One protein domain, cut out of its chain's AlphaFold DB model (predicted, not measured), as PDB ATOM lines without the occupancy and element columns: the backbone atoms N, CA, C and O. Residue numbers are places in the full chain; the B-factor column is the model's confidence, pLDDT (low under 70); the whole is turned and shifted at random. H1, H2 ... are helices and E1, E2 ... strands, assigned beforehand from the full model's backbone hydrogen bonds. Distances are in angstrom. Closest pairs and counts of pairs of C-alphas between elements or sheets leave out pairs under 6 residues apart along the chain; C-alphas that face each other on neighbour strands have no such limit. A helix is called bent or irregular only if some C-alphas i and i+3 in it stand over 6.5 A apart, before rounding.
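AT A GLANCE: This is residues 33 to 97 and 192 to 276 of the 693 residues of the protein "Hypothetical protein" of Haptolina ericina (UniProt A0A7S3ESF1). One very long helix, H1, runs past a small body and sticks out beyond it at both ends, with residues 33 to 62 and 82 to 97. The body has two parts beside H1: a cluster of three shorter helices, H2, H3 and H4, and a small sheet of three strands that H1 only grazes. The printed part has 150 residues, with four named helices and three named strands in the order H1 H2 H3 E1 E2 E3 H4; the sheet runs E1 E2 E3, antiparallel throughout, and the class is mostly helix. The whole is extended, with a radius of gyration of the C-alphas of 22.9 A, and spans 95 by 48 by 30 A.

HOW THE PARTS SIT: Begin at the sheet, a meander, each strand the antiparallel neighbour of the one before: E1, residues 231 to 234, E2, residues 240 to 244, and E3, residues 249 to 251. In the hairpin E1 and E2, N 233 and O 241 are 2.8 A apart, within hydrogen-bond range. In the hairpin E2 and E3, look at N 244 and O 249, also 2.8 A apart. H1, residues 33 to 97, only grazes the sheet with residues 70 to 78; its closest C-alphas to E2 are those of Gln 75 and Val 240, 6.2 A apart. With residues 70 to 77 alone, H1 touches H2, residues 194 to 204, at a steep tilt of 41 degrees, opposite ways; the C-alphas of Ala 73 and Asp 196 come closest, 6.1 A. H2 is the hub, touching three helices. It touches H3, residues 212 to 223, about perpendicular at 84 degrees, closest at C-alphas 201 and 218, 5.2 A. H4, residues 257 to 276, touches H2 with residues 257 to 264 alone, about perpendicular at 87 degrees, closest at C-alphas 261 and 204, 5.1 A. H3 and H4 touch at a shallow tilt of 19 degrees, opposite ways, closest at C-alphas 221 and 260, 6.5 A. The helix packing is mostly crossed. H1 and H3 are only just apart, closest at 8.1 A. Every O i to N i+4 pair is within hydrogen-bond range in H1, H2 and H4; in H3 5 of 8 are.

IN THESE COORDINATES: Find C-alpha 33 at (31.675, -19.322, -81.626); from there H1 runs 95.1 A to C-alpha 97 at (-40.658, -62.158, -37.214). H2 is 15.0 A long and H3 18.4 A; H3 is irregular, with C-alphas 213 and 216 7.3 A apart. E1, E2 and E3 measure 10.0 A, 13.4 A and 6.8 A. H4 runs 28.2 A to C-alpha 276 at (19.635, -52.455, -37.868).

THE WHOLE: The C-alphas of Lys 33 and Ala 97 are the two farthest apart, 95.1 A. Residues 98 to 191 are not printed, and C-alphas 97 and 192 are 31.3 A apart across the cut. Of the links printed whole, none is long. The mean pLDDT of the printed part is 72.2, and 62 residues are under 70, among them residues 69 to 85 and 270 to 276.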
ATOM      1  N   LYS A  33      31.725 -18.018 -82.314       85.12
ATOM      2  CA  LYS A  33      31.675 -19.322 -81.626       85.12
ATOM      3  C   LYS A  33      30.964 -19.218 -80.281       85.12
ATOM      4  O   LYS A  33      30.065 -20.014 -80.027       85.12
ATOM      5  N   ARG A  34      31.294 -18.210 -79.469       84.06
ATOM      6  CA  ARG A  34      30.662 -17.974 -78.165       84.06
ATOM      7  C   ARG A  34      29.164 -17.688 -78.298       84.06
ATOM      8  O   ARG A  34      28.386 -18.204 -77.505       84.06
ATOM      9  N   ARG A  35      28.739 -16.942 -79.324       87.62
ATOM     10  CA  ARG A  35      27.313 -16.704 -79.615       87.62
ATOM     11  C   ARG A  35      26.584 -17.992 -80.018       87.62
ATOM     12  O   ARG A  35      25.469 -18.222 -79.565       87.62
ATOM     13  N   ILE A  36      27.208 -18.836 -80.847       88.56
ATOM     14  CA  ILE A  36      26.652 -20.142 -81.250       88.56
ATOM     15  C   ILE A  36      26.565 -21.097 -80.049       88.56
ATOM     16  O   ILE A  36      25.586 -21.828 -79.908       88.56
ATOM     17  N   GLU A  37      27.569 -21.092 -79.174       86.12
ATOM     18  CA  GLU A  37      27.592 -21.880 -77.941       86.12
ATOM     19  C   GLU A  37      26.529 -21.405 -76.941       86.12
ATOM     20  O   GLU A  37      25.782 -22.224 -76.410       86.12
ATOM     21  N   GLU A  38      26.366 -20.092 -76.760       86.12
ATOM     22  CA  GLU A  38      25.307 -19.525 -75.922       86.12
ATOM     23  C   GLU A  38      23.904 -19.842 -76.469       86.12
ATOM     24  O   GLU A  38      23.009 -20.201 -75.705       86.12
ATOM     25  N   GLU A  39      23.697 -19.784 -77.789       88.75
ATOM     26  CA  GLU A  39      22.423 -20.172 -78.410       88.75
ATOM     27  C   GLU A  39      22.124 -21.672 -78.226       88.75
ATOM     28  O   GLU A  39      20.980 -22.050 -77.962       88.75
ATOM     29  N   ARG A  40      23.149 -22.534 -78.307       88.88
ATOM     30  CA  ARG A  40      23.024 -23.972 -78.007       88.88
ATOM     31  C   ARG A  40      22.673 -24.215 -76.541       88.88
ATOM     32  O   ARG A  40      21.745 -24.971 -76.273       88.88
ATOM     33  N   LEU A  41      23.350 -23.547 -75.607       86.00
ATOM     34  CA  LEU A  41      23.068 -23.651 -74.171       86.00
ATOM     35  C   LEU A  41      21.655 -23.160 -73.823       86.00
ATOM     36  O   LEU A  41      20.968 -23.797 -73.027       86.00
ATOM     37  N   ARG A  42      21.179 -22.079 -74.457       88.06
ATOM     38  CA  ARG A  42      19.793 -21.604 -74.306       88.06
ATOM     39  C   ARG A  42      18.773 -22.641 -74.790       88.06
ATOM     40  O   ARG A  42      17.795 -22.874 -74.089       88.06
ATOM     41  N   LYS A  43      19.017 -23.296 -75.933       90.75
ATOM     42  CA  LYS A  43      18.144 -24.364 -76.461       90.75
ATOM     43  C   LYS A  43      18.110 -25.597 -75.555       90.75
ATOM     44  O   LYS A  43      17.025 -26.088 -75.275       90.75
ATOM     45  N   ILE A  44      19.265 -26.036 -75.045       89.25
ATOM     46  CA  ILE A  44      19.353 -27.147 -74.080       89.25
ATOM     47  C   ILE A  44      18.554 -26.815 -72.814       89.25
ATOM     48  O   ILE A  44      17.732 -27.614 -72.383       89.25
ATOM     49  N   LYS A  45      18.720 -25.605 -72.264       88.62
ATOM     50  CA  LYS A  45      17.990 -25.166 -71.067       88.62
ATOM     51  C   LYS A  45      16.473 -25.092 -71.282       88.62
ATOM     52  O   LYS A  45      15.719 -25.461 -70.390       88.62
ATOM     53  N   GLU A  46      16.017 -24.648 -72.455       89.75
ATOM     54  CA  GLU A  46      14.586 -24.627 -72.804       89.75
ATOM     55  C   GLU A  46      14.007 -26.047 -72.970       89.75
ATOM     56  O   GLU A  46      12.853 -26.294 -72.624       89.75
ATOM     57  N   GLU A  47      14.802 -26.996 -73.475       88.75
ATOM     58  CA  GLU A  47      14.424 -28.410 -73.593       88.75
ATOM     59  C   GLU A  47      14.371 -29.105 -72.220       88.75
ATOM     60  O   GLU A  47      13.405 -29.812 -71.928       88.75
ATOM     61  N   GLU A  48      15.336 -28.834 -71.334       87.44
ATOM     62  CA  GLU A  48      15.322 -29.304 -69.941       87.44
ATOM     63  C   GLU A  48      14.146 -28.720 -69.141       87.44
ATOM     64  O   GLU A  48      13.471 -29.461 -68.426       87.44
ATOM     65  N   GLU A  49      13.844 -27.424 -69.287       85.62
ATOM     66  CA  GLU A  49      12.691 -26.788 -68.631       85.62
ATOM     67  C   GLU A  49      11.357 -27.385 -69.112       85.62
ATOM     68  O   GLU A  49      10.491 -27.677 -68.283       85.62
ATOM     69  N   LYS A  50      11.199 -27.655 -70.417       89.81
ATOM     70  CA  LYS A  50      10.008 -28.342 -70.955       89.81
ATOM     71  C   LYS A  50       9.884 -29.768 -70.438       89.81
ATOM     72  O   LYS A  50       8.806 -30.155 -69.996       89.81
ATOM     73  N   LYS A  51      10.983 -30.527 -70.430       88.06
ATOM     74  CA  LYS A  51      11.009 -31.897 -69.903       88.06
ATOM     75  C   LYS A  51      10.654 -31.934 -68.412       88.06
ATOM     76  O   LYS A  51       9.870 -32.782 -67.997       88.06
ATOM     77  N   ALA A  52      11.160 -30.987 -67.620       82.19
ATOM     78  CA  ALA A  52      10.809 -30.847 -66.208       82.19
ATOM     79  C   ALA A  52       9.335 -30.436 -66.002       82.19
ATOM     80  O   ALA A  52       8.696 -30.889 -65.050       82.19
ATOM     81  N   GLU A  53       8.763 -29.608 -66.884       84.62
ATOM     82  CA  GLU A  53       7.338 -29.260 -66.836       84.62
ATOM     83  C   GLU A  53       6.436 -30.449 -67.214       84.62
ATOM     84  O   GLU A  53       5.419 -30.674 -66.556       84.62
ATOM     85  N   GLU A  54       6.810 -31.234 -68.227       85.56
ATOM     86  CA  GLU A  54       6.114 -32.472 -68.601       85.56
ATOM     87  C   GLU A  54       6.198 -33.527 -67.495       85.56
ATOM     88  O   GLU A  54       5.173 -34.102 -67.132       85.56
ATOM     89  N   GLU A  55       7.368 -33.723 -66.879       83.62
ATOM     90  CA  GLU A  55       7.533 -34.632 -65.739       83.62
ATOM     91  C   GLU A  55       6.689 -34.188 -64.532       83.62
ATOM     92  O   GLU A  55       6.053 -35.018 -63.877       83.62
ATOM     93  N   ARG A  56       6.606 -32.877 -64.259       78.50
ATOM     94  CA  ARG A  56       5.733 -32.343 -63.201       78.50
ATOM     95  C   ARG A  56       4.254 -32.588 -63.508       78.50
ATOM     96  O   ARG A  56       3.524 -33.001 -62.614       78.50
ATOM     97  N   LYS A  57       3.815 -32.373 -64.754       79.81
ATOM     98  CA  LYS A  57       2.431 -32.651 -65.189       79.81
ATOM     99  C   LYS A  57       2.102 -34.143 -65.148       79.81
ATOM    100  O   LYS A  57       0.984 -34.493 -64.789       79.81
ATOM    101  N   ALA A  58       3.056 -35.010 -65.485       79.69
ATOM    102  CA  ALA A  58       2.898 -36.457 -65.378       79.69
ATOM    103  C   ALA A  58       2.711 -36.885 -63.915       79.69
ATOM    104  O   ALA A  58       1.749 -37.586 -63.615       79.69
ATOM    105  N   LYS A  59       3.550 -36.382 -62.998       74.50
ATOM    106  CA  LYS A  59       3.426 -36.629 -61.550       74.50
ATOM    107  C   LYS A  59       2.108 -36.099 -60.973       74.50
ATOM    108  O   LYS A  59       1.447 -36.814 -60.234       74.50
ATOM    109  N   GLU A  60       1.686 -34.894 -61.356       72.88
ATOM    110  CA  GLU A  60       0.397 -34.312 -60.941       72.88
ATOM    111  C   GLU A  60      -0.804 -35.125 -61.469       72.88
ATOM    112  O   GLU A  60      -1.785 -35.333 -60.757       72.88
ATOM    113  N   ALA A  61      -0.729 -35.630 -62.705       73.06
ATOM    114  CA  ALA A  61      -1.760 -36.491 -63.283       73.06
ATOM    115  C   ALA A  61      -1.810 -37.879 -62.620       73.06
ATOM    116  O   ALA A  61      -2.900 -38.390 -62.366       73.06
ATOM    117  N   GLU A  62      -0.652 -38.467 -62.308       71.06
ATOM    118  CA  GLU A  62      -0.542 -39.738 -61.588       71.06
ATOM    119  C   GLU A  62      -1.066 -39.614 -60.149       71.06
ATOM    120  O   GLU A  62      -1.866 -40.439 -59.713       71.06
ATOM    121  N   GLU A  63      -0.696 -38.550 -59.428       70.56
ATOM    122  CA  GLU A  63      -1.216 -38.270 -58.085       70.56
ATOM    123  C   GLU A  63      -2.741 -38.092 -58.109       70.56
ATOM    124  O   GLU A  63      -3.449 -38.596 -57.236       70.56
ATOM    125  N   LYS A  64      -3.276 -37.434 -59.141       69.56
ATOM    126  CA  LYS A  64      -4.718 -37.251 -59.309       69.56
ATOM    127  C   LYS A  64      -5.458 -38.561 -59.600       69.56
ATOM    128  O   LYS A  64      -6.512 -38.786 -59.007       69.56
ATOM    129  N   ASP A  65      -4.924 -39.428 -60.462       71.25
ATOM    130  CA  ASP A  65      -5.494 -40.762 -60.712       71.25
ATOM    131  C   ASP A  65      -5.430 -41.634 -59.443       71.25
ATOM    132  O   ASP A  65      -6.418 -42.263 -59.064       71.25
ATOM    133  N   ARG A  66      -4.312 -41.578 -58.706       67.12
ATOM    134  CA  ARG A  66      -4.124 -42.219 -57.393       67.12
ATOM    135  C   ARG A  66      -5.179 -41.749 -56.375       67.12
ATOM    136  O   ARG A  66      -5.818 -42.578 -55.729       67.12
ATOM    137  N   GLN A  67      -5.437 -40.440 -56.285       62.44
ATOM    138  CA  GLN A  67      -6.496 -39.871 -55.436       62.44
ATOM    139  C   GLN A  67      -7.914 -40.285 -55.886       62.44
ATOM    140  O   GLN A  67      -8.786 -40.511 -55.042       62.44
ATOM    141  N   GLU A  68      -8.175 -40.413 -57.193       70.12
ATOM    142  CA  GLU A  68      -9.485 -40.831 -57.714       70.12
ATOM    143  C   GLU A  68      -9.760 -42.329 -57.476       70.12
ATOM    144  O   GLU A  68     -10.865 -42.688 -57.052       70.12
ATOM    145  N   ARG A  69      -8.745 -43.193 -57.631       66.81
ATOM    146  CA  ARG A  69      -8.807 -44.614 -57.234       66.81
ATOM    147  C   ARG A  69      -9.101 -44.762 -55.741       66.81
ATOM    148  O   ARG A  69     -10.062 -45.439 -55.385       66.81
ATOM    149  N   PHE A  70      -8.382 -44.035 -54.882       64.81
ATOM    150  CA  PHE A  70      -8.644 -43.996 -53.438       64.81
ATOM    151  C   PHE A  70     -10.084 -43.566 -53.105       64.81
ATOM    152  O   PHE A  70     -10.758 -44.205 -52.292       64.81
ATOM    153  N   ARG A  71     -10.603 -42.520 -53.767       65.88
ATOM    154  CA  ARG A  71     -11.991 -42.065 -53.570       65.88
ATOM    155  C   ARG A  71     -12.998 -43.168 -53.905       65.88
ATOM    156  O   ARG A  71     -13.991 -43.325 -53.192       65.88
ATOM    157  N   ARG A  72     -12.720 -43.958 -54.946       67.62
ATOM    158  CA  ARG A  72     -13.514 -45.130 -55.337       67.62
ATOM    159  C   ARG A  72     -13.379 -46.287 -54.338       67.62
ATOM    160  O   ARG A  72     -14.392 -46.897 -54.010       67.62
ATOM    161  N   ALA A  73     -12.190 -46.550 -53.797       63.00
ATOM    162  CA  ALA A  73     -11.973 -47.571 -52.768       63.00
ATOM    163  C   ALA A  73     -12.726 -47.248 -51.462       63.00
ATOM    164  O   ALA A  73     -13.494 -48.079 -50.969       63.00
ATOM    165  N   ARG A  74     -12.626 -46.009 -50.943       65.31
ATOM    166  CA  ARG A  74     -13.431 -45.570 -49.781       65.31
ATOM    167  C   ARG A  74     -14.936 -45.600 -50.071       65.31
ATOM    168  O   ARG A  74     -15.700 -45.986 -49.186       65.31
ATOM    169  N   GLN A  75     -15.374 -45.261 -51.290       67.75
ATOM    170  CA  GLN A  75     -16.779 -45.398 -51.694       67.75
ATOM    171  C   GLN A  75     -17.240 -46.866 -51.634       67.75
ATOM    172  O   GLN A  75     -18.239 -47.157 -50.979       67.75
ATOM    173  N   LEU A  76     -16.492 -47.799 -52.232       67.19
ATOM    174  CA  LEU A  76     -16.813 -49.232 -52.217       67.19
ATOM    175  C   LEU A  76     -16.791 -49.815 -50.796       67.19
ATOM    176  O   LEU A  76     -17.672 -50.595 -50.438       67.19
ATOM    177  N   SER A  77     -15.840 -49.406 -49.953       64.12
ATOM    178  CA  SER A  77     -15.794 -49.783 -48.534       64.12
ATOM    179  C   SER A  77     -17.019 -49.263 -47.766       64.12
ATOM    180  O   SER A  77     -17.632 -50.005 -46.997       64.12
ATOM    181  N   PHE A  78     -17.464 -48.028 -48.022       65.62
ATOM    182  CA  PHE A  78     -18.689 -47.473 -47.435       65.62
ATOM    183  C   PHE A  78     -19.963 -48.180 -47.936       65.62
ATOM    184  O   PHE A  78     -20.849 -48.510 -47.143       65.62
ATOM    185  N   GLU A  79     -20.051 -48.485 -49.230       67.56
ATOM    186  CA  GLU A  79     -21.146 -49.268 -49.816       67.56
ATOM    187  C   GLU A  79     -21.195 -50.688 -49.224       67.56
ATOM    188  O   GLU A  79     -22.263 -51.146 -48.816       67.56
ATOM    189  N   ARG A  80     -20.042 -51.347 -49.037       68.00
ATOM    190  CA  ARG A  80     -19.921 -52.640 -48.333       68.00
ATOM    191  C   ARG A  80     -20.347 -52.538 -46.860       68.00
ATOM    192  O   ARG A  80     -21.163 -53.346 -46.414       68.00
ATOM    193  N   LYS A  81     -19.864 -51.537 -46.108       64.19
ATOM    194  CA  LYS A  81     -20.231 -51.297 -44.692       64.19
ATOM    195  C   LYS A  81     -21.742 -51.050 -44.538       64.19
ATOM    196  O   LYS A  81     -22.383 -51.631 -43.660       64.19
ATOM    197  N   THR A  82     -22.343 -50.243 -45.415       65.94
ATOM    198  CA  THR A  82     -23.792 -49.959 -45.390       65.94
ATOM    199  C   THR A  82     -24.644 -51.138 -45.870       65.94
ATOM    200  O   THR A  82     -25.716 -51.369 -45.308       65.94
ATOM    201  N   ALA A  83     -24.176 -51.932 -46.840       66.06
ATOM    202  CA  ALA A  83     -24.829 -53.173 -47.258       66.06
ATOM    203  C   ALA A  83     -24.804 -54.241 -46.151       66.06
ATOM    204  O   ALA A  83     -25.841 -54.846 -45.873       66.06
ATOM    205  N   LYS A  84     -23.667 -54.418 -45.460       68.31
ATOM    206  CA  LYS A  84     -23.544 -55.322 -44.304       68.31
ATOM    207  C   LYS A  84     -24.518 -54.933 -43.188       68.31
ATOM    208  O   LYS A  84     -25.321 -55.765 -42.780       68.31
ATOM    209  N   LYS A  85     -24.554 -53.652 -42.802       68.38
ATOM    210  CA  LYS A  85     -25.507 -53.132 -41.805       68.38
ATOM    211  C   LYS A  85     -26.972 -53.370 -42.204       68.38
ATOM    212  O   LYS A  85     -27.773 -53.782 -41.370       68.38
ATOM    213  N   LYS A  86     -27.331 -53.162 -43.479       71.19
ATOM    214  CA  LYS A  86     -28.682 -53.462 -43.998       71.19
ATOM    215  C   LYS A  86     -29.010 -54.958 -43.956       71.19
ATOM    216  O   LYS A  86     -30.151 -55.304 -43.663       71.19
ATOM    217  N   ARG A  87     -28.037 -55.836 -44.237       70.50
ATOM    218  CA  ARG A  87     -28.201 -57.296 -44.157       70.50
ATOM    219  C   ARG A  87     -28.419 -57.751 -42.714       70.50
ATOM    220  O   ARG A  87     -29.389 -58.452 -42.468       70.50
ATOM    221  N   GLU A  88     -27.597 -57.287 -41.776       71.50
ATOM    222  CA  GLU A  88     -27.736 -57.579 -40.340       71.50
ATOM    223  C   GLU A  88     -29.081 -57.076 -39.780       71.50
ATOM    224  O   GLU A  88     -29.744 -57.772 -39.014       71.50
ATOM    225  N   GLU A  89     -29.544 -55.894 -40.203       69.81
ATOM    226  CA  GLU A  89     -30.854 -55.365 -39.802       69.81
ATOM    227  C   GLU A  89     -32.027 -56.157 -40.415       69.81
ATOM    228  O   GLU A  89     -33.044 -56.368 -39.753       69.81
ATOM    229  N   ALA A  90     -31.894 -56.626 -41.661       69.44
ATOM    230  CA  ALA A  90     -32.885 -57.487 -42.311       69.44
ATOM    231  C   ALA A  90     -32.932 -58.892 -41.688       69.44
ATOM    232  O   ALA A  90     -34.014 -59.439 -41.487       69.44
ATOM    233  N   GLU A  91     -31.777 -59.453 -41.334       74.50
ATOM    234  CA  GLU A  91     -31.645 -60.746 -40.660       74.50
ATOM    235  C   GLU A  91     -32.219 -60.691 -39.241       74.50
ATOM    236  O   GLU A  91     -33.009 -61.554 -38.864       74.50
ATOM    237  N   LYS A  92     -31.960 -59.603 -38.502       75.00
ATOM    238  CA  LYS A  92     -32.607 -59.343 -37.212       75.00
ATOM    239  C   LYS A  92     -34.128 -59.217 -37.341       75.00
ATOM    240  O   LYS A  92     -34.849 -59.853 -36.583       75.00
ATOM    241  N   LYS A  93     -34.633 -58.477 -38.338       76.38
ATOM    242  CA  LYS A  93     -36.081 -58.384 -38.618       76.38
ATOM    243  C   LYS A  93     -36.698 -59.734 -38.999       76.38
ATOM    244  O   LYS A  93     -37.834 -59.995 -38.615       76.38
ATOM    245  N   LYS A  94     -35.965 -60.595 -39.714       75.75
ATOM    246  CA  LYS A  94     -36.394 -61.967 -40.023       75.75
ATOM    247  C   LYS A  94     -36.459 -62.824 -38.754       75.75
ATOM    248  O   LYS A  94     -37.469 -63.481 -38.537       75.75
ATOM    249  N   ALA A  95     -35.443 -62.758 -37.892       70.38
ATOM    250  CA  ALA A  95     -35.415 -63.474 -36.615       70.38
ATOM    251  C   ALA A  95     -36.517 -63.001 -35.645       70.38
ATOM    252  O   ALA A  95     -37.174 -63.828 -35.014       70.38
ATOM    253  N   ASP A  96     -36.769 -61.689 -35.565       73.69
ATOM    254  CA  ASP A  96     -37.852 -61.115 -34.758       73.69
ATOM    255  C   ASP A  96     -39.238 -61.559 -35.276       73.69
ATOM    256  O   ASP A  96     -40.117 -61.883 -34.475       73.69
ATOM    257  N   ALA A  97     -39.428 -61.645 -36.601       70.38
ATOM    258  CA  ALA A  97     -40.658 -62.158 -37.214       70.38
ATOM    259  C   ALA A  97     -40.856 -63.667 -36.975       70.38
ATOM    260  O   ALA A  97     -41.936 -64.085 -36.561       70.38
ATOM    261  N   CYS A 192     -11.080 -54.859 -43.268       62.41
ATOM    262  CA  CYS A 192     -11.250 -54.339 -44.620       62.41
ATOM    263  C   CYS A 192     -10.778 -55.367 -45.662       62.41
ATOM    264  O   CYS A 192     -10.014 -56.279 -45.355       62.41
ATOM    265  N   ALA A 193     -11.251 -55.246 -46.906       66.50
ATOM    266  CA  ALA A 193     -10.791 -56.135 -47.969       66.50
ATOM    267  C   ALA A 193      -9.297 -55.899 -48.232       66.50
ATOM    268  O   ALA A 193      -8.853 -54.754 -48.246       66.50
ATOM    269  N   VAL A 194      -8.540 -56.971 -48.478       60.31
ATOM    270  CA  VAL A 194      -7.075 -56.907 -48.639       60.31
ATOM    271  C   VAL A 194      -6.663 -55.952 -49.770       60.31
ATOM    272  O   VAL A 194      -5.687 -55.229 -49.618       60.31
ATOM    273  N   SER A 195      -7.454 -55.860 -50.848       62.78
ATOM    274  CA  SER A 195      -7.294 -54.840 -51.899       62.78
ATOM    275  C   SER A 195      -7.288 -53.417 -51.341       62.78
ATOM    276  O   SER A 195      -6.384 -52.637 -51.618       62.78
ATOM    277  N   ASP A 196      -8.286 -53.103 -50.516       67.75
ATOM    278  CA  ASP A 196      -8.525 -51.769 -49.978       67.75
ATOM    279  C   ASP A 196      -7.406 -51.406 -48.976       67.75
ATOM    280  O   ASP A 196      -6.954 -50.264 -48.942       67.75
ATOM    281  N   VAL A 197      -6.921 -52.388 -48.198       70.44
ATOM    282  CA  VAL A 197      -5.792 -52.239 -47.256       70.44
ATOM    283  C   VAL A 197      -4.471 -52.006 -47.993       70.44
ATOM    284  O   VAL A 197      -3.715 -51.129 -47.588       70.44
ATOM    285  N   LEU A 198      -4.193 -52.739 -49.076       68.81
ATOM    286  CA  LEU A 198      -2.960 -52.588 -49.860       68.81
ATOM    287  C   LEU A 198      -2.913 -51.255 -50.622       68.81
ATOM    288  O   LEU A 198      -1.901 -50.559 -50.559       68.81
ATOM    289  N   GLU A 199      -4.013 -50.853 -51.270       67.75
ATOM    290  CA  GLU A 199      -4.126 -49.532 -51.914       67.75
ATOM    291  C   GLU A 199      -3.944 -48.392 -50.897       67.75
ATOM    292  O   GLU A 199      -3.303 -47.377 -51.183       67.75
ATOM    293  N   TYR A 200      -4.483 -48.554 -49.685       70.31
ATOM    294  CA  TYR A 200      -4.354 -47.551 -48.633       70.31
ATOM    295  C   TYR A 200      -2.969 -47.549 -47.966       70.31
ATOM    296  O   TYR A 200      -2.474 -46.487 -47.592       70.31
ATOM    297  N   ALA A 201      -2.301 -48.700 -47.868       73.44
ATOM    298  CA  ALA A 201      -0.912 -48.795 -47.428       73.44
ATOM    299  C   ALA A 201       0.030 -48.040 -48.382       73.44
ATOM    300  O   ALA A 201       0.823 -47.213 -47.929       73.44
ATOM    301  N   GLU A 202      -0.123 -48.227 -49.698       73.12
ATOM    302  CA  GLU A 202       0.631 -47.459 -50.699       73.12
ATOM    303  C   GLU A 202       0.354 -45.946 -50.575       73.12
ATOM    304  O   GLU A 202       1.273 -45.130 -50.656       73.12
ATOM    305  N   TYR A 203      -0.894 -45.549 -50.293       71.75
ATOM    306  CA  TYR A 203      -1.262 -44.149 -50.031       71.75
ATOM    307  C   TYR A 203      -0.653 -43.572 -48.734       71.75
ATOM    308  O   TYR A 203      -0.340 -42.378 -48.672       71.75
ATOM    309  N   LEU A 204      -0.443 -44.395 -47.701       72.38
ATOM    310  CA  LEU A 204       0.296 -44.000 -46.496       72.38
ATOM    311  C   LEU A 204       1.820 -43.907 -46.720       72.38
ATOM    312  O   LEU A 204       2.522 -43.402 -45.843       72.38
ATOM    313  N   GLY A 205       2.332 -44.362 -47.870       72.00
ATOM    314  CA  GLY A 205       3.766 -44.436 -48.166       72.00
ATOM    315  C   GLY A 205       4.448 -45.704 -47.637       72.00
ATOM    316  O   GLY A 205       5.655 -45.685 -47.388       72.00
ATOM    317  N   MET A 206       3.688 -46.782 -47.424       73.00
ATOM    318  CA  MET A 206       4.214 -48.105 -47.065       73.00
ATOM    319  C   MET A 206       4.729 -48.830 -48.309       73.00
ATOM    320  O   MET A 206       4.029 -48.886 -49.322       73.00
ATOM    321  N   ASP A 207       5.909 -49.445 -48.225       71.50
ATOM    322  CA  ASP A 207       6.311 -50.454 -49.201       71.50
ATOM    323  C   ASP A 207       5.624 -51.779 -48.846       71.50
ATOM    324  O   ASP A 207       5.837 -52.348 -47.777       71.50
ATOM    325  N   ILE A 208       4.797 -52.295 -49.754       70.44
ATOM    326  CA  ILE A 208       4.031 -53.536 -49.557       70.44
ATOM    327  C   ILE A 208       4.939 -54.744 -49.228       70.44
ATOM    328  O   ILE A 208       4.482 -55.695 -48.597       70.44
ATOM    329  N   LYS A 209       6.212 -54.724 -49.644       60.66
ATOM    330  CA  LYS A 209       7.173 -55.822 -49.463       60.66
ATOM    331  C   LYS A 209       8.022 -55.666 -48.205       60.66
ATOM    332  O   LYS A 209       8.236 -56.655 -47.512       60.66
ATOM    333  N   GLU A 210       8.506 -54.460 -47.911       62.31
ATOM    334  CA  GLU A 210       9.341 -54.209 -46.722       62.31
ATOM    335  C   GLU A 210       8.479 -53.990 -45.465       62.31
ATOM    336  O   GLU A 210       8.717 -54.580 -44.408       62.31
ATOM    337  N   ASP A 211       7.401 -53.218 -45.604       70.00
ATOM    338  CA  ASP A 211       6.517 -52.778 -44.521       70.00
ATOM    339  C   ASP A 211       5.283 -53.680 -44.359       70.00
ATOM    340  O   ASP A 211       4.296 -53.296 -43.731       70.00
ATOM    341  N   ALA A 212       5.338 -54.916 -44.871       60.97
ATOM    342  CA  ALA A 212       4.262 -55.910 -44.768       60.97
ATOM    343  C   ALA A 212       3.769 -56.121 -43.316       60.97
ATOM    344  O   ALA A 212       2.593 -56.378 -43.059       60.97
ATOM    345  N   HIS A 213       4.674 -55.957 -42.349       60.53
ATOM    346  CA  HIS A 213       4.431 -56.060 -40.911       60.53
ATOM    347  C   HIS A 213       3.748 -54.815 -40.293       60.53
ATOM    348  O   HIS A 213       3.312 -54.866 -39.142       60.53
ATOM    349  N   LEU A 214       3.619 -53.713 -41.045       70.38
ATOM    350  CA  LEU A 214       2.962 -52.452 -40.663       70.38
ATOM    351  C   LEU A 214       1.601 -52.247 -41.356       70.38
ATOM    352  O   LEU A 214       0.882 -51.312 -41.009       70.38
ATOM    353  N   LEU A 215       1.189 -53.146 -42.263       68.44
ATOM    354  CA  LEU A 215      -0.093 -53.076 -42.990       68.44
ATOM    355  C   LEU A 215      -1.337 -53.047 -42.077       68.44
ATOM    356  O   LEU A 215      -2.403 -52.595 -42.492       68.44
ATOM    357  N   TRP A 216      -1.223 -53.470 -40.815       73.12
ATOM    358  CA  TRP A 216      -2.293 -53.316 -39.822       73.12
ATOM    359  C   TRP A 216      -2.644 -51.842 -39.553       73.12
ATOM    360  O   TRP A 216      -3.804 -51.539 -39.285       73.12
ATOM    361  N   ILE A 217      -1.682 -50.919 -39.689       71.69
ATOM    362  CA  ILE A 217      -1.907 -49.472 -39.559       71.69
ATOM    363  C   ILE A 217      -2.833 -48.985 -40.682       71.69
ATOM    364  O   ILE A 217      -3.695 -48.137 -40.448       71.69
ATOM    365  N   ALA A 218      -2.707 -49.549 -41.888       73.44
ATOM    366  CA  ALA A 218      -3.590 -49.248 -43.009       73.44
ATOM    367  C   ALA A 218      -5.026 -49.770 -42.774       73.44
ATOM    368  O   ALA A 218      -5.981 -49.031 -43.008       73.44
ATOM    369  N   ASP A 219      -5.198 -50.989 -42.241       72.06
ATOM    370  CA  ASP A 219      -6.525 -51.523 -41.871       72.06
ATOM    371  C   ASP A 219      -7.177 -50.725 -40.722       72.06
ATOM    372  O   ASP A 219      -8.371 -50.421 -40.774       72.06
ATOM    373  N   GLU A 220      -6.402 -50.317 -39.710       72.56
ATOM    374  CA  GLU A 220      -6.897 -49.500 -38.595       72.56
ATOM    375  C   GLU A 220      -7.323 -48.098 -39.058       72.56
ATOM    376  O   GLU A 220      -8.406 -47.625 -38.712       72.56
ATOM    377  N   ALA A 221      -6.535 -47.458 -39.919       73.88
ATOM    378  CA  ALA A 221      -6.845 -46.149 -40.488       73.88
ATOM    379  C   ALA A 221      -8.079 -46.150 -41.421       73.88
ATOM    380  O   ALA A 221      -8.814 -45.161 -41.472       73.88
ATOM    381  N   LEU A 222      -8.365 -47.266 -42.108       72.75
ATOM    382  CA  LEU A 222      -9.613 -47.484 -42.866       72.75
ATOM    383  C   LEU A 222     -10.840 -47.762 -41.972       72.75
ATOM    384  O   LEU A 222     -11.994 -47.700 -42.430       72.75
ATOM    385  N   GLN A 223     -10.613 -48.094 -40.700       66.44
ATOM    386  CA  GLN A 223     -11.641 -48.282 -39.672       66.44
ATOM    387  C   GLN A 223     -11.829 -47.062 -38.767       66.44
ATOM    388  O   GLN A 223     -12.862 -46.985 -38.100       66.44
ATOM    389  N   ALA A 224     -10.870 -46.135 -38.751       71.88
ATOM    390  CA  ALA A 224     -10.881 -44.953 -37.907       71.88
ATOM    391  C   ALA A 224     -12.203 -44.169 -38.057       71.88
ATOM    392  O   ALA A 224     -12.577 -43.828 -39.184       71.88
ATOM    393  N   PRO A 225     -12.925 -43.891 -36.954       68.38
ATOM    394  CA  PRO A 225     -14.137 -43.085 -37.007       68.38
ATOM    395  C   PRO A 225     -13.798 -41.638 -37.376       68.38
ATOM    396  O   PRO A 225     -12.721 -41.134 -37.043       68.38
ATOM    397  N   GLU A 226     -14.736 -40.949 -38.023       69.25
ATOM    398  CA  GLU A 226     -14.571 -39.539 -38.352       69.25
ATOM    399  C   GLU A 226     -14.373 -38.706 -37.062       69.25
ATOM    400  O   GLU A 226     -15.123 -38.884 -36.091       69.25
ATOM    401  N   PRO A 227     -13.389 -37.786 -37.003       69.69
ATOM    402  CA  PRO A 227     -13.150 -36.984 -35.807       69.69
ATOM    403  C   PRO A 227     -14.352 -36.113 -35.456       69.69
ATOM    404  O   PRO A 227     -15.079 -35.638 -36.331       69.69
ATOM    405  N   GLN A 228     -14.532 -35.844 -34.164       46.66
ATOM    406  CA  GLN A 228     -15.706 -35.138 -33.665       46.66
ATOM    407  C   GLN A 228     -15.875 -33.757 -34.321       46.66
ATOM    408  O   GLN A 228     -15.083 -32.846 -34.096       46.66
ATOM    409  N   GLY A 229     -16.937 -33.618 -35.122       63.91
ATOM    410  CA  GLY A 229     -17.236 -32.418 -35.909       63.91
ATOM    411  C   GLY A 229     -17.150 -32.606 -37.428       63.91
ATOM    412  O   GLY A 229     -17.655 -31.749 -38.144       63.91
ATOM    413  N   TRP A 230     -16.589 -33.713 -37.925       74.50
ATOM    414  CA  TRP A 230     -16.527 -34.044 -39.354       74.50
ATOM    415  C   TRP A 230     -17.634 -35.025 -39.762       74.50
ATOM    416  O   TRP A 230     -17.880 -36.022 -39.090       74.50
ATOM    417  N   GLU A 231     -18.280 -34.765 -40.897       75.25
ATOM    418  CA  GLU A 231     -19.278 -35.630 -41.527       75.25
ATOM    419  C   GLU A 231     -18.762 -36.137 -42.877       75.25
ATOM    420  O   GLU A 231     -18.358 -35.345 -43.731       75.25
ATOM    421  N   GLN A 232     -18.849 -37.442 -43.131       76.56
ATOM    422  CA  GLN A 232     -18.660 -37.972 -44.479       76.56
ATOM    423  C   GLN A 232     -19.914 -37.706 -45.331       76.56
ATOM    424  O   GLN A 232     -21.019 -38.131 -44.988       76.56
ATOM    425  N   ARG A 233     -19.753 -37.016 -46.464       77.88
ATOM    426  CA  ARG A 233     -20.819 -36.694 -47.423       77.88
ATOM    427  C   ARG A 233     -20.485 -37.222 -48.819       77.88
ATOM    428  O   ARG A 233     -19.343 -37.569 -49.117       77.88
ATOM    429  N   LEU A 234     -21.511 -37.306 -49.665       77.56
ATOM    430  CA  LEU A 234     -21.390 -37.710 -51.063       77.56
ATOM    431  C   LEU A 234     -21.659 -36.514 -51.980       77.56
ATOM    432  O   LEU A 234     -22.668 -35.823 -51.837       77.56
ATOM    433  N   ASP A 235     -20.755 -36.276 -52.926       78.75
ATOM    434  CA  ASP A 235     -20.948 -35.348 -54.038       78.75
ATOM    435  C   ASP A 235     -22.153 -35.774 -54.894       78.75
ATOM    436  O   ASP A 235     -22.429 -36.972 -55.014       78.75
ATOM    437  N   PRO A 236     -22.757 -34.853 -55.671       65.31
ATOM    438  CA  PRO A 236     -23.685 -35.203 -56.756       65.31
ATOM    439  C   PRO A 236     -23.112 -36.186 -57.797       65.31
ATOM    440  O   PRO A 236     -23.858 -36.746 -58.595       65.31
ATOM    441  N   LYS A 237     -21.786 -36.391 -57.802       64.62
ATOM    442  CA  LYS A 237     -21.052 -37.361 -58.631       64.62
ATOM    443  C   LYS A 237     -20.761 -38.698 -57.917       64.62
ATOM    444  O   LYS A 237     -19.899 -39.437 -58.376       64.62
ATOM    445  N   GLY A 238     -21.402 -38.980 -56.778       62.59
ATOM    446  CA  GLY A 238     -21.186 -40.198 -55.974       62.59
ATOM    447  C   GLY A 238     -19.888 -40.213 -55.155       62.59
ATOM    448  O   GLY A 238     -19.533 -41.227 -54.570       62.59
ATOM    449  N   GLY A 239     -19.167 -39.095 -55.112       69.94
ATOM    450  CA  GLY A 239     -17.838 -39.007 -54.521       69.94
ATOM    451  C   GLY A 239     -17.822 -38.755 -53.026       69.94
ATOM    452  O   GLY A 239     -18.454 -37.808 -52.574       69.94
ATOM    453  N   VAL A 240     -17.040 -39.524 -52.274       73.44
ATOM    454  CA  VAL A 240     -16.809 -39.262 -50.849       73.44
ATOM    455  C   VAL A 240     -16.021 -37.957 -50.657       73.44
ATOM    456  O   VAL A 240     -14.957 -37.791 -51.252       73.44
ATOM    457  N   TYR A 241     -16.534 -37.056 -49.814       75.31
ATOM    458  CA  TYR A 241     -15.820 -35.894 -49.272       75.31
ATOM    459  C   TYR A 241     -16.175 -35.688 -47.791       75.31
ATOM    460  O   TYR A 241     -17.246 -36.087 -47.335       75.31
ATOM    461  N   TYR A 242     -15.283 -35.062 -47.029       78.31
ATOM    462  CA  TYR A 242     -15.432 -34.827 -45.593       78.31
ATOM    463  C   TYR A 242     -15.799 -33.373 -45.337       78.31
ATOM    464  O   TYR A 242     -15.040 -32.476 -45.689       78.31
ATOM    465  N   TYR A 243     -16.957 -33.127 -44.732       76.06
ATOM    466  CA  TYR A 243     -17.482 -31.793 -44.459       76.06
ATOM    467  C   TYR A 243     -17.619 -31.548 -42.961       76.06
ATOM    468  O   TYR A 243     -18.239 -32.338 -42.258       76.06
ATOM    469  N   HIS A 244     -17.097 -30.431 -42.468       77.44
ATOM    470  CA  HIS A 244     -17.213 -30.047 -41.068       77.44
ATOM    471  C   HIS A 244     -18.307 -28.972 -40.901       77.44
ATOM    472  O   HIS A 244     -18.027 -27.790 -41.117       77.44
ATOM    473  N   PRO A 245     -19.546 -29.310 -40.478       68.44
ATOM    474  CA  PRO A 245     -20.655 -28.350 -40.371       68.44
ATOM    475  C   PRO A 245     -20.366 -27.103 -39.524       68.44
ATOM    476  O   PRO A 245     -20.798 -26.017 -39.895       68.44
ATOM    477  N   THR A 246     -19.607 -27.213 -38.426       67.94
ATOM    478  CA  THR A 246     -19.287 -26.055 -37.565       67.94
ATOM    479  C   THR A 246     -18.321 -25.043 -38.197       67.94
ATOM    480  O   THR A 246     -18.369 -23.870 -37.844       67.94
ATOM    481  N   THR A 247     -17.434 -25.469 -39.105       70.50
ATOM    482  CA  THR A 247     -16.409 -24.601 -39.726       70.50
ATOM    483  C   THR A 247     -16.672 -24.326 -41.207       70.50
ATOM    484  O   THR A 247     -16.001 -23.489 -41.805       70.50
ATOM    485  N   GLY A 248     -17.622 -25.040 -41.821       74.06
ATOM    486  CA  GLY A 248     -17.922 -24.967 -43.250       74.06
ATOM    487  C   GLY A 248     -16.850 -25.584 -44.158       74.06
ATOM    488  O   GLY A 248     -16.953 -25.454 -45.377       74.06
ATOM    489  N   MET A 249     -15.823 -26.235 -43.602       66.56
ATOM    490  CA  MET A 249     -14.701 -26.782 -44.370       66.56
ATOM    491  C   MET A 249     -15.066 -28.098 -45.060       66.56
ATOM    492  O   MET A 249     -15.702 -28.958 -44.456       66.56
ATOM    493  N   SER A 250     -14.605 -28.283 -46.299       78.19
ATOM    494  CA  SER A 250     -14.682 -29.547 -47.042       78.19
ATOM    495  C   SER A 250     -13.288 -30.038 -47.445       78.19
ATOM    496  O   SER A 250     -12.542 -29.284 -48.072       78.19
ATOM    497  N   LEU A 251     -12.954 -31.292 -47.133       73.56
ATOM    498  CA  LEU A 251     -11.718 -31.974 -47.526       73.56
ATOM    499  C   LEU A 251     -12.023 -33.196 -48.404       73.56
ATOM    500  O   LEU A 251     -12.998 -33.907 -48.177       73.56
ATOM    501  N   ASN A 252     -11.153 -33.469 -49.378       71.00
ATOM    502  CA  ASN A 252     -11.233 -34.673 -50.223       71.00
ATOM    503  C   ASN A 252     -10.486 -35.876 -49.618       71.00
ATOM    504  O   ASN A 252     -10.707 -37.011 -50.026       71.00
ATOM    505  N   GLN A 253      -9.599 -35.615 -48.656       69.38
ATOM    506  CA  GLN A 253      -8.855 -36.599 -47.870       69.38
ATOM    507  C   GLN A 253      -9.463 -36.661 -46.468       69.38
ATOM    508  O   GLN A 253     -10.083 -35.689 -46.019       69.38
ATOM    509  N   HIS A 254      -9.315 -37.782 -45.773       66.31
ATOM    510  CA  HIS A 254      -9.880 -37.914 -44.439       66.31
ATOM    511  C   HIS A 254      -8.979 -37.192 -43.419       66.31
ATOM    512  O   HIS A 254      -7.753 -37.287 -43.490       66.31
ATOM    513  N   PRO A 255      -9.549 -36.442 -42.456       70.69
ATOM    514  CA  PRO A 255      -8.786 -35.561 -41.561       70.69
ATOM    515  C   PRO A 255      -7.751 -36.270 -40.668       70.69
ATOM    516  O   PRO A 255      -6.885 -35.595 -40.116       70.69
ATOM    517  N   LEU A 256      -7.811 -37.603 -40.530       68.81
ATOM    518  CA  LEU A 256      -6.795 -38.398 -39.826       68.81
ATOM    519  C   LEU A 256      -5.734 -39.028 -40.742       68.81
ATOM    520  O   LEU A 256      -4.774 -39.584 -40.217       68.81
ATOM    521  N   ASP A 257      -5.844 -38.947 -42.071       69.94
ATOM    522  CA  ASP A 257      -4.914 -39.642 -42.981       69.94
ATOM    523  C   ASP A 257      -3.458 -39.183 -42.747       69.94
ATOM    524  O   ASP A 257      -2.562 -40.007 -42.577       69.94
ATOM    525  N   HIS A 258      -3.239 -37.873 -42.578       68.12
ATOM    526  CA  HIS A 258      -1.934 -37.299 -42.210       68.12
ATOM    527  C   HIS A 258      -1.423 -37.775 -40.833       68.12
ATOM    528  O   HIS A 258      -0.218 -37.911 -40.628       68.12
ATOM    529  N   HIS A 259      -2.317 -38.037 -39.872       70.94
ATOM    530  CA  HIS A 259      -1.924 -38.580 -38.569       70.94
ATOM    531  C   HIS A 259      -1.437 -40.030 -38.704       70.94
ATOM    532  O   HIS A 259      -0.386 -40.371 -38.164       70.94
ATOM    533  N   TYR A 260      -2.139 -40.854 -39.487       69.94
ATOM    534  CA  TYR A 260      -1.730 -42.235 -39.749       69.94
ATOM    535  C   TYR A 260      -0.454 -42.335 -40.600       69.94
ATOM    536  O   TYR A 260       0.358 -43.219 -40.341       69.94
ATOM    537  N   GLN A 261      -0.208 -41.399 -41.526       73.56
ATOM    538  CA  GLN A 261       1.080 -41.279 -42.230       73.56
ATOM    539  C   GLN A 261       2.239 -41.033 -41.249       73.56
ATOM    540  O   GLN A 261       3.255 -41.726 -41.294       73.56
ATOM    541  N   GLN A 262       2.081 -40.086 -40.315       71.19
ATOM    542  CA  GLN A 262       3.092 -39.816 -39.285       71.19
ATOM    543  C   GLN A 262       3.290 -41.003 -38.330       71.19
ATOM    544  O   GLN A 262       4.424 -41.320 -37.974       71.19
ATOM    545  N   PHE A 263       2.204 -41.676 -37.944       68.19
ATOM    546  CA  PHE A 263       2.245 -42.850 -37.076       68.19
ATOM    547  C   PHE A 263       2.958 -44.039 -37.739       68.19
ATOM    548  O   PHE A 263       3.803 -44.675 -37.112       68.19
ATOM    549  N   TYR A 264       2.696 -44.291 -39.026       75.19
ATOM    550  CA  TYR A 264       3.432 -45.278 -39.815       75.19
ATOM    551  C   TYR A 264       4.933 -44.951 -39.882       75.19
ATOM    552  O   TYR A 264       5.744 -45.812 -39.543       75.19
ATOM    553  N   LEU A 265       5.316 -43.715 -40.225       73.19
ATOM    554  CA  LEU A 265       6.729 -43.309 -40.279       73.19
ATOM    555  C   LEU A 265       7.440 -43.476 -38.926       73.19
ATOM    556  O   LEU A 265       8.596 -43.898 -38.883       73.19
ATOM    557  N   GLN A 266       6.752 -43.192 -37.816       71.44
ATOM    558  CA  GLN A 266       7.271 -43.436 -36.469       71.44
ATOM    559  C   GLN A 266       7.478 -44.934 -36.197       71.44
ATOM    560  O   GLN A 266       8.519 -45.319 -35.665       71.44
ATOM    561  N   MET A 267       6.506 -45.778 -36.556       69.38
ATOM    562  CA  MET A 267       6.591 -47.225 -36.343       69.38
ATOM    563  C   MET A 267       7.666 -47.875 -37.224       69.38
ATOM    564  O   MET A 267       8.427 -48.699 -36.718       69.38
ATOM    565  N   LYS A 268       7.804 -47.442 -38.485       76.44
ATOM    566  CA  LYS A 268       8.893 -47.864 -39.378       76.44
ATOM    567  C   LYS A 268      10.260 -47.497 -38.805       76.44
ATOM    568  O   LYS A 268      11.098 -48.375 -38.653       76.44
ATOM    569  N   ALA A 269      10.457 -46.249 -38.372       71.81
ATOM    570  CA  ALA A 269      11.724 -45.820 -37.774       71.81
ATOM    571  C   ALA A 269      12.095 -46.619 -36.506       71.81
ATOM    572  O   ALA A 269      13.262 -46.964 -36.315       71.81
ATOM    573  N   GLN A 270      11.118 -46.956 -35.655       64.44
ATOM    574  CA  GLN A 270      11.354 -47.806 -34.479       64.44
ATOM    575  C   GLN A 270      11.699 -49.254 -34.856       64.44
ATOM    576  O   GLN A 270      12.559 -49.862 -34.216       64.44
ATOM    577  N   TYR A 271      11.064 -49.800 -35.894       63.97
ATOM    578  CA  TYR A 271      11.371 -51.134 -36.409       63.97
ATOM    579  C   TYR A 271      12.767 -51.176 -37.047       63.97
ATOM    580  O   TYR A 271      13.594 -52.006 -36.671       63.97
ATOM    581  N   ASP A 272      13.086 -50.219 -37.916       65.94
ATOM    582  CA  ASP A 272      14.406 -50.073 -38.534       65.94
ATOM    583  C   ASP A 272      15.516 -49.963 -37.478       65.94
ATOM    584  O   ASP A 272      16.510 -50.685 -37.553       65.94
ATOM    585  N   ALA A 273      15.328 -49.146 -36.435       67.12
ATOM    586  CA  ALA A 273      16.278 -49.044 -35.326       67.12
ATOM    587  C   ALA A 273      16.466 -50.379 -34.573       67.12
ATOM    588  O   ALA A 273      17.589 -50.729 -34.195       67.12
ATOM    589  N   MET A 274      15.389 -51.150 -34.384       54.69
ATOM    590  CA  MET A 274      15.426 -52.451 -33.708       54.69
ATOM    591  C   MET A 274      16.163 -53.523 -34.530       54.69
ATOM    592  O   MET A 274      16.910 -54.319 -33.959       54.69
ATOM    593  N   TYR A 275      16.000 -53.539 -35.856       54.72
ATOM    594  CA  TYR A 275      16.590 -54.567 -36.725       54.72
ATOM    595  C   TYR A 275      17.997 -54.200 -37.233       54.72
ATOM    596  O   TYR A 275      18.861 -55.078 -37.315       54.72
ATOM    597  N   GLN A 276      18.291 -52.917 -37.481       50.22
ATOM    598  CA  GLN A 276      19.635 -52.455 -37.868       50.22
ATOM    599  C   GLN A 276      20.642 -52.539 -36.705       50.22
ATOM    600  O   GLN A 276      21.828 -52.795 -36.927       50.22
TER     601      GLN A 276